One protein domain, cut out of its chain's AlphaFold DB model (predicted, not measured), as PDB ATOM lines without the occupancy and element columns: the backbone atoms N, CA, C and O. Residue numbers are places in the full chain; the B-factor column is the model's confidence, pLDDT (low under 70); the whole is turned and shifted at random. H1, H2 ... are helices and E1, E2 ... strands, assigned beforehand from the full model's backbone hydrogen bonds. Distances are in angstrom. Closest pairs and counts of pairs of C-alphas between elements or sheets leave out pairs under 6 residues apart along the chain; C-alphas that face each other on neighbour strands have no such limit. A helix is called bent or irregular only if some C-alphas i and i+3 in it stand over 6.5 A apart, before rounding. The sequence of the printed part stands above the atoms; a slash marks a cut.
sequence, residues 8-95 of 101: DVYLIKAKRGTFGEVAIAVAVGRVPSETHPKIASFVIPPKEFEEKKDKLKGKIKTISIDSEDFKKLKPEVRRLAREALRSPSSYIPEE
ATOM      1  N   ASP A   8     108.505  95.224  17.548       82.06
ATOM      2  CA  ASP A   8     107.273  95.287  18.336       82.06
ATOM      3  C   ASP A   8     107.633  95.842  19.717       82.06
ATOM      4  O   ASP A   8     108.567  95.351  20.358       82.06
ATOM      5  N   VAL A   9     106.911  96.856  20.196       87.50
ATOM      6  CA  VAL A   9     107.138  97.423  21.533       87.50
ATOM      7  C   VAL A   9     105.941  97.120  22.412       87.50
ATOM      8  O   VAL A   9     104.820  97.501  22.100       87.50
ATOM      9  N   TYR A  10     106.173  96.447  23.529       90.44
ATOM     10  CA  TYR A  10     105.156  96.173  24.530       90.44
ATOM     11  C   TYR A  10     105.293  97.175  25.663       90.44
ATOM     12  O   TYR A  10     106.297  97.179  26.376       90.44
ATOM     13  N   LEU A  11     104.279  98.017  25.825       92.12
ATOM     14  CA  LEU A  11     104.176  98.931  26.948       92.12
ATOM     15  C   LEU A  11     103.395  98.235  28.063       92.12
ATOM     16  O   LEU A  11     102.183  98.053  27.973       92.12
ATOM     17  N   ILE A  12     104.107  97.795  29.091       92.62
ATOM     18  CA  ILE A  12     103.578  96.936  30.143       92.62
ATOM     19  C   ILE A  12     103.236  97.796  31.350       92.62
ATOM     20  O   ILE A  12     104.130  98.279  32.045       92.62
ATOM     21  N   LYS A  13     101.937  97.980  31.577       91.25
ATOM     22  CA  LYS A  13     101.375  98.729  32.702       91.25
ATOM     23  C   LYS A  13     101.238  97.831  33.926       91.25
ATOM     24  O   LYS A  13     100.804  96.685  33.814       91.25
ATOM     25  N   ALA A  14     101.593  98.342  35.096       88.88
ATOM     26  CA  ALA A  14     101.490  97.624  36.360       88.88
ATOM     27  C   ALA A  14     101.140  98.576  37.506       88.88
ATOM     28  O   ALA A  14     101.608  99.710  37.541       88.88
ATOM     29  N   LYS A  15     100.374  98.100  38.493       84.19
ATOM     30  CA  LYS A  15     100.149  98.839  39.743       84.19
ATOM     31  C   LYS A  15     101.286  98.566  40.723       84.19
ATOM     32  O   LYS A  15     101.560  97.414  41.058       84.19
ATOM     33  N   ARG A  16     101.939  99.619  41.212       74.88
ATOM     34  CA  ARG A  16     103.130  99.521  42.070       74.88
ATOM     35  C   ARG A  16     102.901 100.226  43.405       74.88
ATOM     36  O   ARG A  16     103.516 101.244  43.698       74.88
ATOM     37  N   GLY A  17     102.049  99.639  44.250       71.38
ATOM     38  CA  GLY A  17     101.827 100.096  45.628       71.38
ATOM     39  C   GLY A  17     101.550 101.602  45.713       71.38
ATOM     40  O   GLY A  17     100.613 102.091  45.092       71.38
ATOM     41  N   THR A  18     102.395 102.335  46.443       67.50
ATOM     42  CA  THR A  18     102.294 103.793  46.642       67.50
ATOM     43  C   THR A  18     102.669 104.639  45.422       67.50
ATOM     44  O   THR A  18     102.381 105.827  45.419       67.50
ATOM     45  N   PHE A  19     103.308 104.062  44.400       65.31
ATOM     46  CA  PHE A  19     103.740 104.783  43.194       65.31
ATOM     47  C   PHE A  19     102.653 104.866  42.113       65.31
ATOM     48  O   PHE A  19     102.893 105.460  41.069       65.31
ATOM     49  N   GLY A  20     101.473 104.281  42.341       77.19
ATOM     50  CA  GLY A  20     100.387 104.295  41.362       77.19
ATOM     51  C   GLY A  20     100.615 103.331  40.194       77.19
ATOM     52  O   GLY A  20     101.198 102.253  40.365       77.19
ATOM     53  N   GLU A  21     100.085 103.681  39.023       85.25
ATOM     54  CA  GLU A  21     100.309 102.943  37.778       85.25
ATOM     55  C   GLU A  21     101.674 103.325  37.193       85.25
ATOM     56  O   GLU A  21     101.993 104.497  37.041       85.25
ATOM     57  N   VAL A  22     102.495 102.325  36.877       88.25
ATOM     58  CA  VAL A  22     103.790 102.506  36.214       88.25
ATOM     59  C   VAL A  22     103.796 101.750  34.897       88.25
ATOM     60  O   VAL A  22     103.164 100.697  34.778       88.25
ATOM     61  N   ALA A  23     104.551 102.247  33.921       90.81
ATOM     62  CA  ALA A  23     104.741 101.570  32.646       90.81
ATOM     63  C   ALA A  23     106.212 101.221  32.400       90.81
ATOM     64  O   ALA A  23     107.114 101.993  32.718       90.81
ATOM     65  N   ILE A  24     106.442 100.057  31.797       92.25
ATOM     66  CA  ILE A  24     107.746  99.611  31.294       92.25
ATOM     67  C   ILE A  24     107.624  99.358  29.795       92.25
ATOM     68  O   ILE A  24     106.722  98.638  29.377       92.25
ATOM     69  N   ALA A  25     108.559  99.852  28.985       91.31
ATOM     70  CA  ALA A  25     108.637  99.460  27.579       91.31
ATOM     71  C   ALA A  25     109.609  98.292  27.392       91.31
ATOM     72  O   ALA A  25     110.787  98.371  27.744       91.31
ATOM     73  N   VAL A  26     109.127  97.209  26.787       90.06
ATOM     74  CA  VAL A  26     109.950  96.072  26.364       90.06
ATOM     75  C   VAL A  26     109.826  95.914  24.858       90.06
ATOM     76  O   VAL A  26     108.742  95.665  24.337       90.06
ATOM     77  N   ALA A  27     110.942  96.047  24.153       87.75
ATOM     78  CA  ALA A  27     111.010  95.856  22.715       87.75
ATOM     79  C   ALA A  27     111.393  94.422  22.360       87.75
ATOM     80  O   ALA A  27     112.248  93.806  22.999       87.75
ATOM     81  N   VAL A  28     110.795  93.918  21.286       85.38
ATOM     82  CA  VAL A  28     111.203  92.700  20.594       85.38
ATOM     83  C   VAL A  28     111.596  93.098  19.187       85.38
ATOM     84  O   VAL A  28     110.752  93.511  18.399       85.38
ATOM     85  N   GLY A  29     112.883  92.990  18.877       79.88
ATOM     86  CA  GLY A  29     113.428  93.417  17.596       79.88
ATOM     87  C   GLY A  29     114.391  92.399  17.008       79.88
ATOM     88  O   GLY A  29     114.949  91.554  17.710       79.88
ATOM     89  N   ARG A  30     114.613  92.491  15.697       68.19
ATOM     90  CA  ARG A  30     115.698  91.771  15.020       68.19
ATOM     91  C   ARG A  30     116.986  92.578  15.119       68.19
ATOM     92  O   ARG A  30     117.150  93.569  14.417       68.19
ATOM     93  N   VAL A  31     117.916  92.158  15.964       62.19
ATOM     94  CA  VAL A  31     119.225  92.814  16.010       62.19
ATOM     95  C   VAL A  31     120.007  92.374  14.770       62.19
ATOM     96  O   VAL A  31     120.162  91.162  14.564       62.19
ATOM     97  N   PRO A  32     120.467  93.309  13.917       55.28
ATOM     98  CA  PRO A  32     121.338  92.971  12.804       55.28
ATOM     99  C   PRO A  32     122.672  92.495  13.387       55.28
ATOM    100  O   PRO A  32     123.497  93.290  13.819       55.28
ATOM    101  N   SER A  33     122.852  91.181  13.463       52.28
ATOM    102  CA  SER A  33     124.155  90.563  13.691       52.28
ATOM    103  C   SER A  33     124.729  90.194  12.328       52.28
ATOM    104  O   SER A  33     123.987  89.724  11.464       52.28
ATOM    105  N   GLU A  34     126.033  90.414  12.141       51.72
ATOM    106  CA  GLU A  34     126.754  90.212  10.873       51.72
ATOM    107  C   GLU A  34     126.612  88.799  10.287       51.72
ATOM    108  O   GLU A  34     126.856  88.610   9.100       51.72
ATOM    109  N   THR A  35     126.185  87.810  11.080       56.00
ATOM    110  CA  THR A  35     126.117  86.407  10.646       56.00
ATOM    111  C   THR A  35     124.693  85.848  10.578       56.00
ATOM    112  O   THR A  35     124.393  85.119   9.643       56.00
ATOM    113  N   HIS A  36     123.776  86.213  11.487       54.34
ATOM    114  CA  HIS A  36     122.346  85.863  11.392       54.34
ATOM    115  C   HIS A  36     121.485  86.860  12.185       54.34
ATOM    116  O   HIS A  36     121.792  87.111  13.351       54.34
ATOM    117  N   PRO A  37     120.372  87.386  11.637       59.16
ATOM    118  CA  PRO A  37     119.463  88.234  12.402       59.16
ATOM    119  C   PRO A  37     118.852  87.434  13.562       59.16
ATOM    120  O   PRO A  37     118.073  86.505  13.349       59.16
ATOM    121  N   LYS A  38     119.202  87.799  14.800       67.44
ATOM    122  CA  LYS A  38     118.633  87.199  16.013       67.44
ATOM    123  C   LYS A  38     117.478  88.057  16.503       67.44
ATOM    124  O   LYS A  38     117.581  89.282  16.569       67.44
ATOM    125  N   ILE A  39     116.374  87.407  16.861       74.62
ATOM    126  CA  ILE A  39     115.298  88.068  17.598       74.62
ATOM    127  C   ILE A  39     115.801  88.246  19.027       74.62
ATOM    128  O   ILE A  39     116.065  87.259  19.711       74.62
ATOM    129  N   ALA A  40     115.940  89.492  19.461       78.31
ATOM    130  CA  ALA A  40     116.293  89.837  20.826       78.31
ATOM    131  C   ALA A  40     115.125  90.564  21.492       78.31
ATOM    132  O   ALA A  40     114.309  91.212  20.835       78.31
ATOM    133  N   SER A  41     115.048  90.438  22.810       85.06
ATOM    134  CA  SER A  41     114.138  91.216  23.644       85.06
ATOM    135  C   SER A  41     114.977  92.075  24.579       85.06
ATOM    136  O   SER A  41     115.965  91.589  25.126       85.06
ATOM    137  N   PHE A  42     114.616  93.341  24.739       86.44
ATOM    138  CA  PHE A  42     115.327  94.261  25.619       86.44
ATOM    139  C   PHE A  42     114.366  95.288  26.211       86.44
ATOM    140  O   PHE A  42     113.355  95.645  25.607       86.44
ATOM    141  N   VAL A  43     114.679  95.742  27.420       87.94
ATOM    142  CA  VAL A  43     113.958  96.836  28.076       87.94
ATOM    143  C   VAL A  43     114.428  98.138  27.442       87.94
ATOM    144  O   VAL A  43     115.632  98.340  27.308       87.94
ATOM    145  N   ILE A  44     113.496  99.003  27.048       88.38
ATOM    146  CA  ILE A  44     113.826 100.348  26.580       88.38
ATOM    147  C   ILE A  44     113.878 101.262  27.813       88.38
ATOM    148  O   ILE A  44     112.861 101.399  28.499       88.38
ATOM    149  N   PRO A  45     115.026 101.890  28.115       88.56
ATOM    150  CA  PRO A  45     115.114 102.883  29.178       88.56
ATOM    151  C   PRO A  45     114.189 104.082  28.914       88.56
ATOM    152  O   PRO A  45     114.028 104.468  27.756       88.56
ATOM    153  N   PRO A  46     113.654 104.752  29.952       88.50
ATOM    154  CA  PRO A  46     112.723 105.872  29.780       88.50
ATOM    155  C   PRO A  46     113.248 106.996  28.877       88.50
ATOM    156  O   PRO A  46     112.514 107.483  28.026       88.50
ATOM    157  N   LYS A  47     114.540 107.343  28.989       87.50
ATOM    158  CA  LYS A  47     115.186 108.345  28.120       87.50
ATOM    159  C   LYS A  47     115.166 107.940  26.646       87.50
ATOM    160  O   LYS A  47     114.773 108.718  25.791       87.50
ATOM    161  N   GLU A  48     115.539 106.694  26.352       86.00
ATOM    162  CA  GLU A  48     115.509 106.193  24.975       86.00
ATOM    163  C   GLU A  48     114.082 106.077  24.439       86.00
ATOM    164  O   GLU A  48     113.858 106.224  23.237       86.00
ATOM    165  N   PHE A  49     113.124 105.771  25.316       87.44
ATOM    166  CA  PHE A  49     111.717 105.734  24.963       87.44
ATOM    167  C   PHE A  49     111.232 107.125  24.559       87.44
ATOM    168  O   PHE A  49     110.639 107.254  23.496       87.44
ATOM    169  N   GLU A  50     111.552 108.159  25.336       87.00
ATOM    170  CA  GLU A  50     111.233 109.554  25.024       87.00
ATOM    171  C   GLU A  50     111.766 109.982  23.650       87.00
ATOM    172  O   GLU A  50     111.006 110.483  22.826       87.00
ATOM    173  N   GLU A  51     113.039 109.704  23.358       86.94
ATOM    174  CA  GLU A  51     113.675 110.066  22.082       86.94
ATOM    175  C   GLU A  51     113.088 109.322  20.869       86.94
ATOM    176  O   GLU A  51     113.200 109.772  19.724       86.94
ATOM    177  N   LYS A  52     112.507 108.138  21.095       83.00
ATOM    178  CA  LYS A  52     112.029 107.241  20.033       83.00
ATOM    179  C   LYS A  52     110.503 107.134  19.978       83.00
ATOM    180  O   LYS A  52     110.016 106.532  19.019       83.00
ATOM    181  N   LYS A  53     109.750 107.706  20.927       81.62
ATOM    182  CA  LYS A  53     108.293 107.507  21.076       81.62
ATOM    183  C   LYS A  53     107.527 107.787  19.784       81.62
ATOM    184  O   LYS A  53     106.732 106.952  19.365       81.62
ATOM    185  N   ASP A  54     107.865 108.864  19.074       82.62
ATOM    186  CA  ASP A  54     107.212 109.242  17.813       82.62
ATOM    187  C   ASP A  54     107.461 108.235  16.684       82.62
ATOM    188  O   ASP A  54     106.582 107.969  15.869       82.62
ATOM    189  N   LYS A  55     108.649 107.618  16.648       81.38
ATOM    190  CA  LYS A  55     109.002 106.581  15.659       81.38
ATOM    191  C   LYS A  55     108.395 105.222  15.995       81.38
ATOM    192  O   LYS A  55     108.259 104.369  15.117       81.38
ATOM    193  N   LEU A  56     108.103 104.999  17.273       78.31
ATOM    194  CA  LEU A  56     107.472 103.789  17.789       78.31
ATOM    195  C   LEU A  56     105.940 103.892  17.778       78.31
ATOM    196  O   LEU A  56     105.269 102.868  17.910       78.31
ATOM    197  N   LYS A  57     105.386 105.095  17.572       72.19
ATOM    198  CA  LYS A  57     103.948 105.344  17.451       72.19
ATOM    199  C   LYS A  57     103.349 104.446  16.358       72.19
ATOM    200  O   LYS A  57     103.845 104.397  15.234       72.19
ATOM    201  N   GLY A  58     102.334 103.657  16.718       75.94
ATOM    202  CA  GLY A  58     101.720 102.631  15.856       75.94
ATOM    203  C   GLY A  58     102.353 101.228  15.915       75.94
ATOM    204  O   GLY A  58     101.766 100.281  15.399       75.94
ATOM    205  N   LYS A  59     103.513 101.059  16.566       83.25
ATOM    206  CA  LYS A  59     104.134  99.746  16.866       83.25
ATOM    207  C   LYS A  59     104.047  99.360  18.343       83.25
ATOM    208  O   LYS A  59     104.451  98.261  18.728       83.25
ATOM    209  N   ILE A  60     103.562 100.282  19.170       86.56
ATOM    210  CA  ILE A  60     103.396 100.092  20.605       86.56
ATOM    211  C   ILE A  60     102.094  99.335  20.861       86.56
ATOM    212  O   ILE A  60     101.035  99.694  20.355       86.56
ATOM    213  N   LYS A  61     102.182  98.281  21.667       88.75
ATOM    214  CA  LYS A  61     101.050  97.534  22.205       88.75
ATOM    215  C   LYS A  61     101.032  97.695  23.712       88.75
ATOM    216  O   LYS A  61     101.925  97.198  24.400       88.75
ATOM    217  N   THR A  62     100.007  98.364  24.215       89.94
ATOM    218  CA  THR A  62      99.800  98.544  25.650       89.94
ATOM    219  C   THR A  62      99.155  97.297  26.242       89.94
ATOM    220  O   THR A  62      98.127  96.831  25.759       89.94
ATOM    221  N   ILE A  63      99.774  96.729  27.272       91.19
ATOM    222  CA  ILE A  63      99.343  95.492  27.927       91.19
ATOM    223  C   ILE A  63      99.438  95.691  29.440       91.19
ATOM    224  O   ILE A  63     100.429  96.210  29.939       91.19
ATOM    225  N   SER A  64      98.430  95.257  30.195       90.50
ATOM    226  CA  SER A  64      98.522  95.214  31.661       90.50
ATOM    227  C   SER A  64      99.232  93.939  32.117       90.50
ATOM    228  O   SER A  64      98.966  92.867  31.581       90.50
ATOM    229  N   ILE A  65     100.102  94.023  33.125       90.25
ATOM    230  CA  ILE A  65     100.806  92.855  33.674       90.25
ATOM    231  C   ILE A  65      99.856  91.772  34.207       90.25
ATOM    232  O   ILE A  65     100.194  90.586  34.185       90.25
ATOM    233  N   ASP A  66      98.667  92.174  34.653       88.94
ATOM    234  CA  ASP A  66      97.650  91.278  35.199       88.94
ATOM    235  C   ASP A  66      96.735  90.686  34.110       88.94
ATOM    236  O   ASP A  66      95.908  89.820  34.400       88.94
ATOM    237  N   SER A  67      96.874  91.119  32.848       91.38
ATOM    238  CA  SER A  67      96.013  90.654  31.760       91.38
ATOM    239  C   SER A  67      96.387  89.257  31.254       91.38
ATOM    240  O   SER A  67      97.523  88.781  31.368       91.38
ATOM    241  N   GLU A  68      95.424  88.580  30.627       91.12
ATOM    242  CA  GLU A  68      95.699  87.328  29.917       91.12
ATOM    243  C   GLU A  68      96.639  87.527  28.725       91.12
ATOM    244  O   GLU A  68      97.424  86.635  28.401       91.12
ATOM    245  N   ASP A  69      96.624  88.704  28.102       89.19
ATOM    246  CA  ASP A  69      97.511  89.014  26.981       89.19
ATOM    247  C   ASP A  69      98.971  89.065  27.418       89.19
ATOM    248  O   ASP A  69      99.835  88.545  26.709       89.19
ATOM    249  N   PHE A  70      99.256  89.547  28.634       90.56
ATOM    250  CA  PHE A  70     100.595  89.444  29.210       90.56
ATOM    251  C   PHE A  70     101.039  87.985  29.348       90.56
ATOM    252  O   PHE A  70     102.186  87.654  29.050       90.56
ATOM    253  N   LYS A  71     100.131  87.072  29.724       90.31
ATOM    254  CA  LYS A  71     100.426  85.629  29.780       90.31
ATOM    255  C   LYS A  71     100.650  85.022  28.393       90.31
ATOM    256  O   LYS A  71     101.357  84.024  28.305       90.31
ATOM    257  N   LYS A  72     100.131  85.612  27.319       90.44
ATOM    258  CA  LYS A  72     100.380  85.161  25.938       90.44
ATOM    259  C   LYS A  72     101.698  85.691  25.361       90.44
ATOM    260  O   LYS A  72     102.154  85.189  24.334       90.44
ATOM    261  N   LEU A  73     102.342  86.664  26.015       89.38
ATOM    262  CA  LEU A  73     103.649  87.170  25.590       89.38
ATOM    263  C   LEU A  73     104.745  86.107  25.692       89.38
ATOM    264  O   LEU A  73     104.694  85.180  26.508       89.38
ATOM    265  N   LYS A  74     105.795  86.306  24.888       89.06
ATOM    266  CA  LYS A  74     107.013  85.492  24.932       89.06
ATOM    267  C   LYS A  74     107.558  85.446  26.371       89.06
ATOM    268  O   LYS A  74     107.623  86.495  27.017       89.06
ATOM    269  N   PRO A  75     108.010  84.276  26.865       91.00
ATOM    270  CA  PRO A  75     108.545  84.139  28.219       91.00
ATOM    271  C   PRO A  75     109.611  85.180  28.569       91.00
ATOM    272  O   PRO A  75     109.575  85.731  29.665       91.00
ATOM    273  N   GLU A  76     110.487  85.502  27.616       89.50
ATOM    274  CA  GLU A  76     111.571  86.466  27.813       89.50
ATOM    275  C   GLU A  76     111.073  87.905  27.993       89.50
ATOM    276  O   GLU A  76     111.548  88.614  28.873       89.50
ATOM    277  N   VAL A  77     110.040  88.317  27.252       90.38
ATOM    278  CA  VAL A  77     109.403  89.635  27.428       90.38
ATOM    279  C   VAL A  77     108.803  89.743  28.827       90.38
ATOM    280  O   VAL A  77     108.996  90.745  29.512       90.38
ATOM    281  N   ARG A  78     108.127  88.684  29.289       93.31
ATOM    282  CA  ARG A  78     107.553  88.647  30.642       93.31
ATOM    283  C   ARG A  78     108.632  88.696  31.720       93.31
ATOM    284  O   ARG A  78     108.427  89.348  32.742       93.31
ATOM    285  N   ARG A  79     109.758  88.000  31.511       93.44
ATOM    286  CA  ARG A  79     110.906  88.011  32.427       93.44
ATOM    287  C   ARG A  79     111.486  89.419  32.536       93.44
ATOM    288  O   ARG A  79     111.491  89.966  33.633       93.44
ATOM    289  N   LEU A  80     111.844  90.018  31.400       92.19
ATOM    290  CA  LEU A  80     112.407  91.368  31.327       92.19
ATOM    291  C   LEU A  80     111.476  92.417  31.936       92.19
ATOM    292  O   LEU A  80     111.926  93.267  32.695       92.19
ATOM    293  N   ALA A  81     110.172  92.328  31.671       91.44
ATOM    294  CA  ALA A  81     109.190  93.233  32.258       91.44
ATOM    295  C   ALA A  81     109.141  93.127  33.786       91.44
ATOM    296  O   ALA A  81     109.153  94.137  34.480       91.44
ATOM    297  N   ARG A  82     109.119  91.904  34.332       91.25
ATOM    298  CA  ARG A  82     109.113  91.682  35.788       91.25
ATOM    299  C   ARG A  82     110.412  92.124  36.451       91.25
ATOM    300  O   ARG A  82     110.368  92.628  37.568       91.25
ATOM    301  N   GLU A  83     111.549  91.923  35.790       91.94
ATOM    302  CA  GLU A  83     112.851  92.402  36.261       91.94
ATOM    303  C   GLU A  83     112.899  93.935  36.262       91.94
ATOM    304  O   GLU A  83     113.221  94.535  37.285       91.94
ATOM    305  N   ALA A  84     112.476  94.575  35.173       90.00
ATOM    306  CA  ALA A  84     112.396  96.029  35.060       90.00
ATOM    307  C   ALA A  84     111.414  96.647  36.065       90.00
ATOM    308  O   ALA A  84     111.717  97.668  36.670       90.00
ATOM    309  N   LEU A  85     110.282  95.997  36.350       88.00
ATOM    310  CA  LEU A  85     109.342  96.433  37.392       88.00
ATOM    311  C   LEU A  85     109.921  96.404  38.807       88.00
ATOM    312  O   LEU A  85     109.337  96.975  39.731       88.00
ATOM    313  N   ARG A  86     111.050  95.724  39.026       88.38
ATOM    314  CA  ARG A  86     111.780  95.791  40.297       88.38
ATOM    315  C   ARG A  86     112.697  97.012  40.368       88.38
ATOM    316  O   ARG A  86     113.035  97.410  41.480       88.38
ATOM    317  N   SER A  87     113.018  97.632  39.231       87.38
ATOM    318  CA  SER A  87     113.944  98.757  39.096       87.38
ATOM    319  C   SER A  87     113.220 100.065  38.734       87.38
ATOM    320  O   SER A  87     112.823 100.248  37.584       87.38
ATOM    321  N   PRO A  88     113.097 101.029  39.667       83.38
ATOM    322  CA  PRO A  88     112.431 102.308  39.400       83.38
ATOM    323  C   PRO A  88     113.019 103.116  38.239       83.38
ATOM    324  O   PRO A  88     112.308 103.877  37.595       83.38
ATOM    325  N   SER A  89     114.304 102.931  37.924       85.81
ATOM    326  CA  SER A  89     114.971 103.598  36.796       85.81
ATOM    327  C   SER A  89     114.440 103.184  35.420       85.81
ATOM    328  O   SER A  89     114.748 103.834  34.424       85.81
ATOM    329  N   SER A  90     113.668 102.100  35.348       86.50
ATOM    330  CA  SER A  90     113.046 101.615  34.118       86.50
ATOM    331  C   SER A  90     111.631 102.162  33.910       86.50
ATOM    332  O   SER A  90     111.013 101.837  32.900       86.50
ATOM    333  N   TYR A  91     111.103 102.947  34.854       89.38
ATOM    334  CA  TYR A  91     109.718 103.410  34.815       89.38
ATOM    335  C   TYR A  91     109.568 104.559  33.839       89.38
ATOM    336  O   TYR A  91     110.287 105.554  33.917       89.38
ATOM    337  N   ILE A  92     108.608 104.414  32.939       87.56
ATOM    338  CA  ILE A  92     108.235 105.458  32.002       87.56
ATOM    339  C   ILE A  92     107.214 106.362  32.700       87.56
ATOM    340  O   ILE A  92     106.180 105.852  33.141       87.56
ATOM    341  N   PRO A  93     107.503 107.672  32.827       83.50
ATOM    342  CA  PRO A  93     106.553 108.655  33.334       83.50
ATOM    343  C   PRO A  93     105.261 108.658  32.521       83.50
ATOM    344  O   PRO A  93     105.298 108.506  31.300       83.50
ATOM    345  N   GLU A  94     104.132 108.877  33.189       81.00
ATOM    346  CA  GLU A  94     102.807 108.911  32.559       81.00
ATOM    347  C   GLU A  94     102.705 109.984  31.463       81.00
ATOM    348  O   GLU A  94     102.148 109.718  30.403       81.00
ATOM    349  N   GLU A  95     103.374 111.125  31.649       82.69
ATOM    350  CA  GLU A  95     103.484 112.224  30.673       82.69
ATOM    351  C   GLU A  95     104.056 111.766  29.316       82.69
ATOM    352  O   GLU A  95     103.734 112.310  28.261       82.69
TER     353      GLU A  95
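AT A GLANCE: This is residues 8 to 95 of the 101 residues of an uncharacterized protein of Ignicoccus islandicus DSM 13165 (UniProt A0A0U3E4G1). The model is a long, strongly twisted sheet of four strands, with H3 packed over one face and the irregular helix H1 over the opposite face, while the short H2 sits close to edge strand E4. The turns of the two hairpins, E1 with E2 and E2 with E3, lie towards opposite ends of the long axis. The printed part has 88 residues, with three named helices and four named strands in the order E1 E2 E3 H1 E4 H2 H3; the sheet runs E3 E2 E1 E4 and is mixed, and the class is mixed, helices and strands. The whole is compact, with a radius of gyration of the C-alphas of 13.1 A, yet elongated in outline, spanning 46 by 28 by 24 A.

IN THESE COORDINATES: Find C-alpha 8 at (107.273, 95.287, 18.336); from there E1 runs through residues 8 to 15, 22.8 A long. Next comes E2, residues 21 to 31, the longest strand at 30.6 A. E3 takes residues 38 to 44 and covers 17.5 A. H1, residues 46 to 56, begins at C-alpha 46 (112.723, 105.872, 29.780) and measures 13.3 A; it is irregular, with C-alphas 51 and 54 7.8 A apart. E4 is residues 60 to 64, and H2 is residues 68 to 72. H3, residues 75 to 84, is 14.2 A long and ends at C-alpha 84 (112.396, 96.029, 35.060).

HOW THE PARTS SIT: Start in the sheet, where E1, E2 and E3 form a meander, each strand the antiparallel neighbour of the one before. Look for N 10 and O 26, 2.8 A apart, between E1 and E2, and for N 42 and O 27, 3.0 A, between E3 and E2. E4 is parallel to E1 at 28 degrees, with N 11 and O 61 at 2.9 A. E3, H1 and E4 make a split strand-helix-strand unit, two strands running the same way with E2 and E1 between them, and its crossover is right-handed. H3 lies over E2 at a height over the sheet of 7.9 A; its closest C-alphas to E2 are those of Val 26 and Val 77, 6.5 A. On the opposite face H1 lies over E2 and E1 at 9.9 A, slantwise to the strands. H2 only grazes the sheet with residues 69 to 71. Every O i to N i+4 pair is within hydrogen-bond range in H2 and H3, and 5 of 7 are in H1.

THE WHOLE: The two C-alphas farthest apart are those of Thr 18 and Thr 35, 46.5 A. The printed part has no cut, and no link between named elements is long. The mean pLDDT of the printed part is 83.4; look for values under 70 at residues 18 to 19 and 30 to 38.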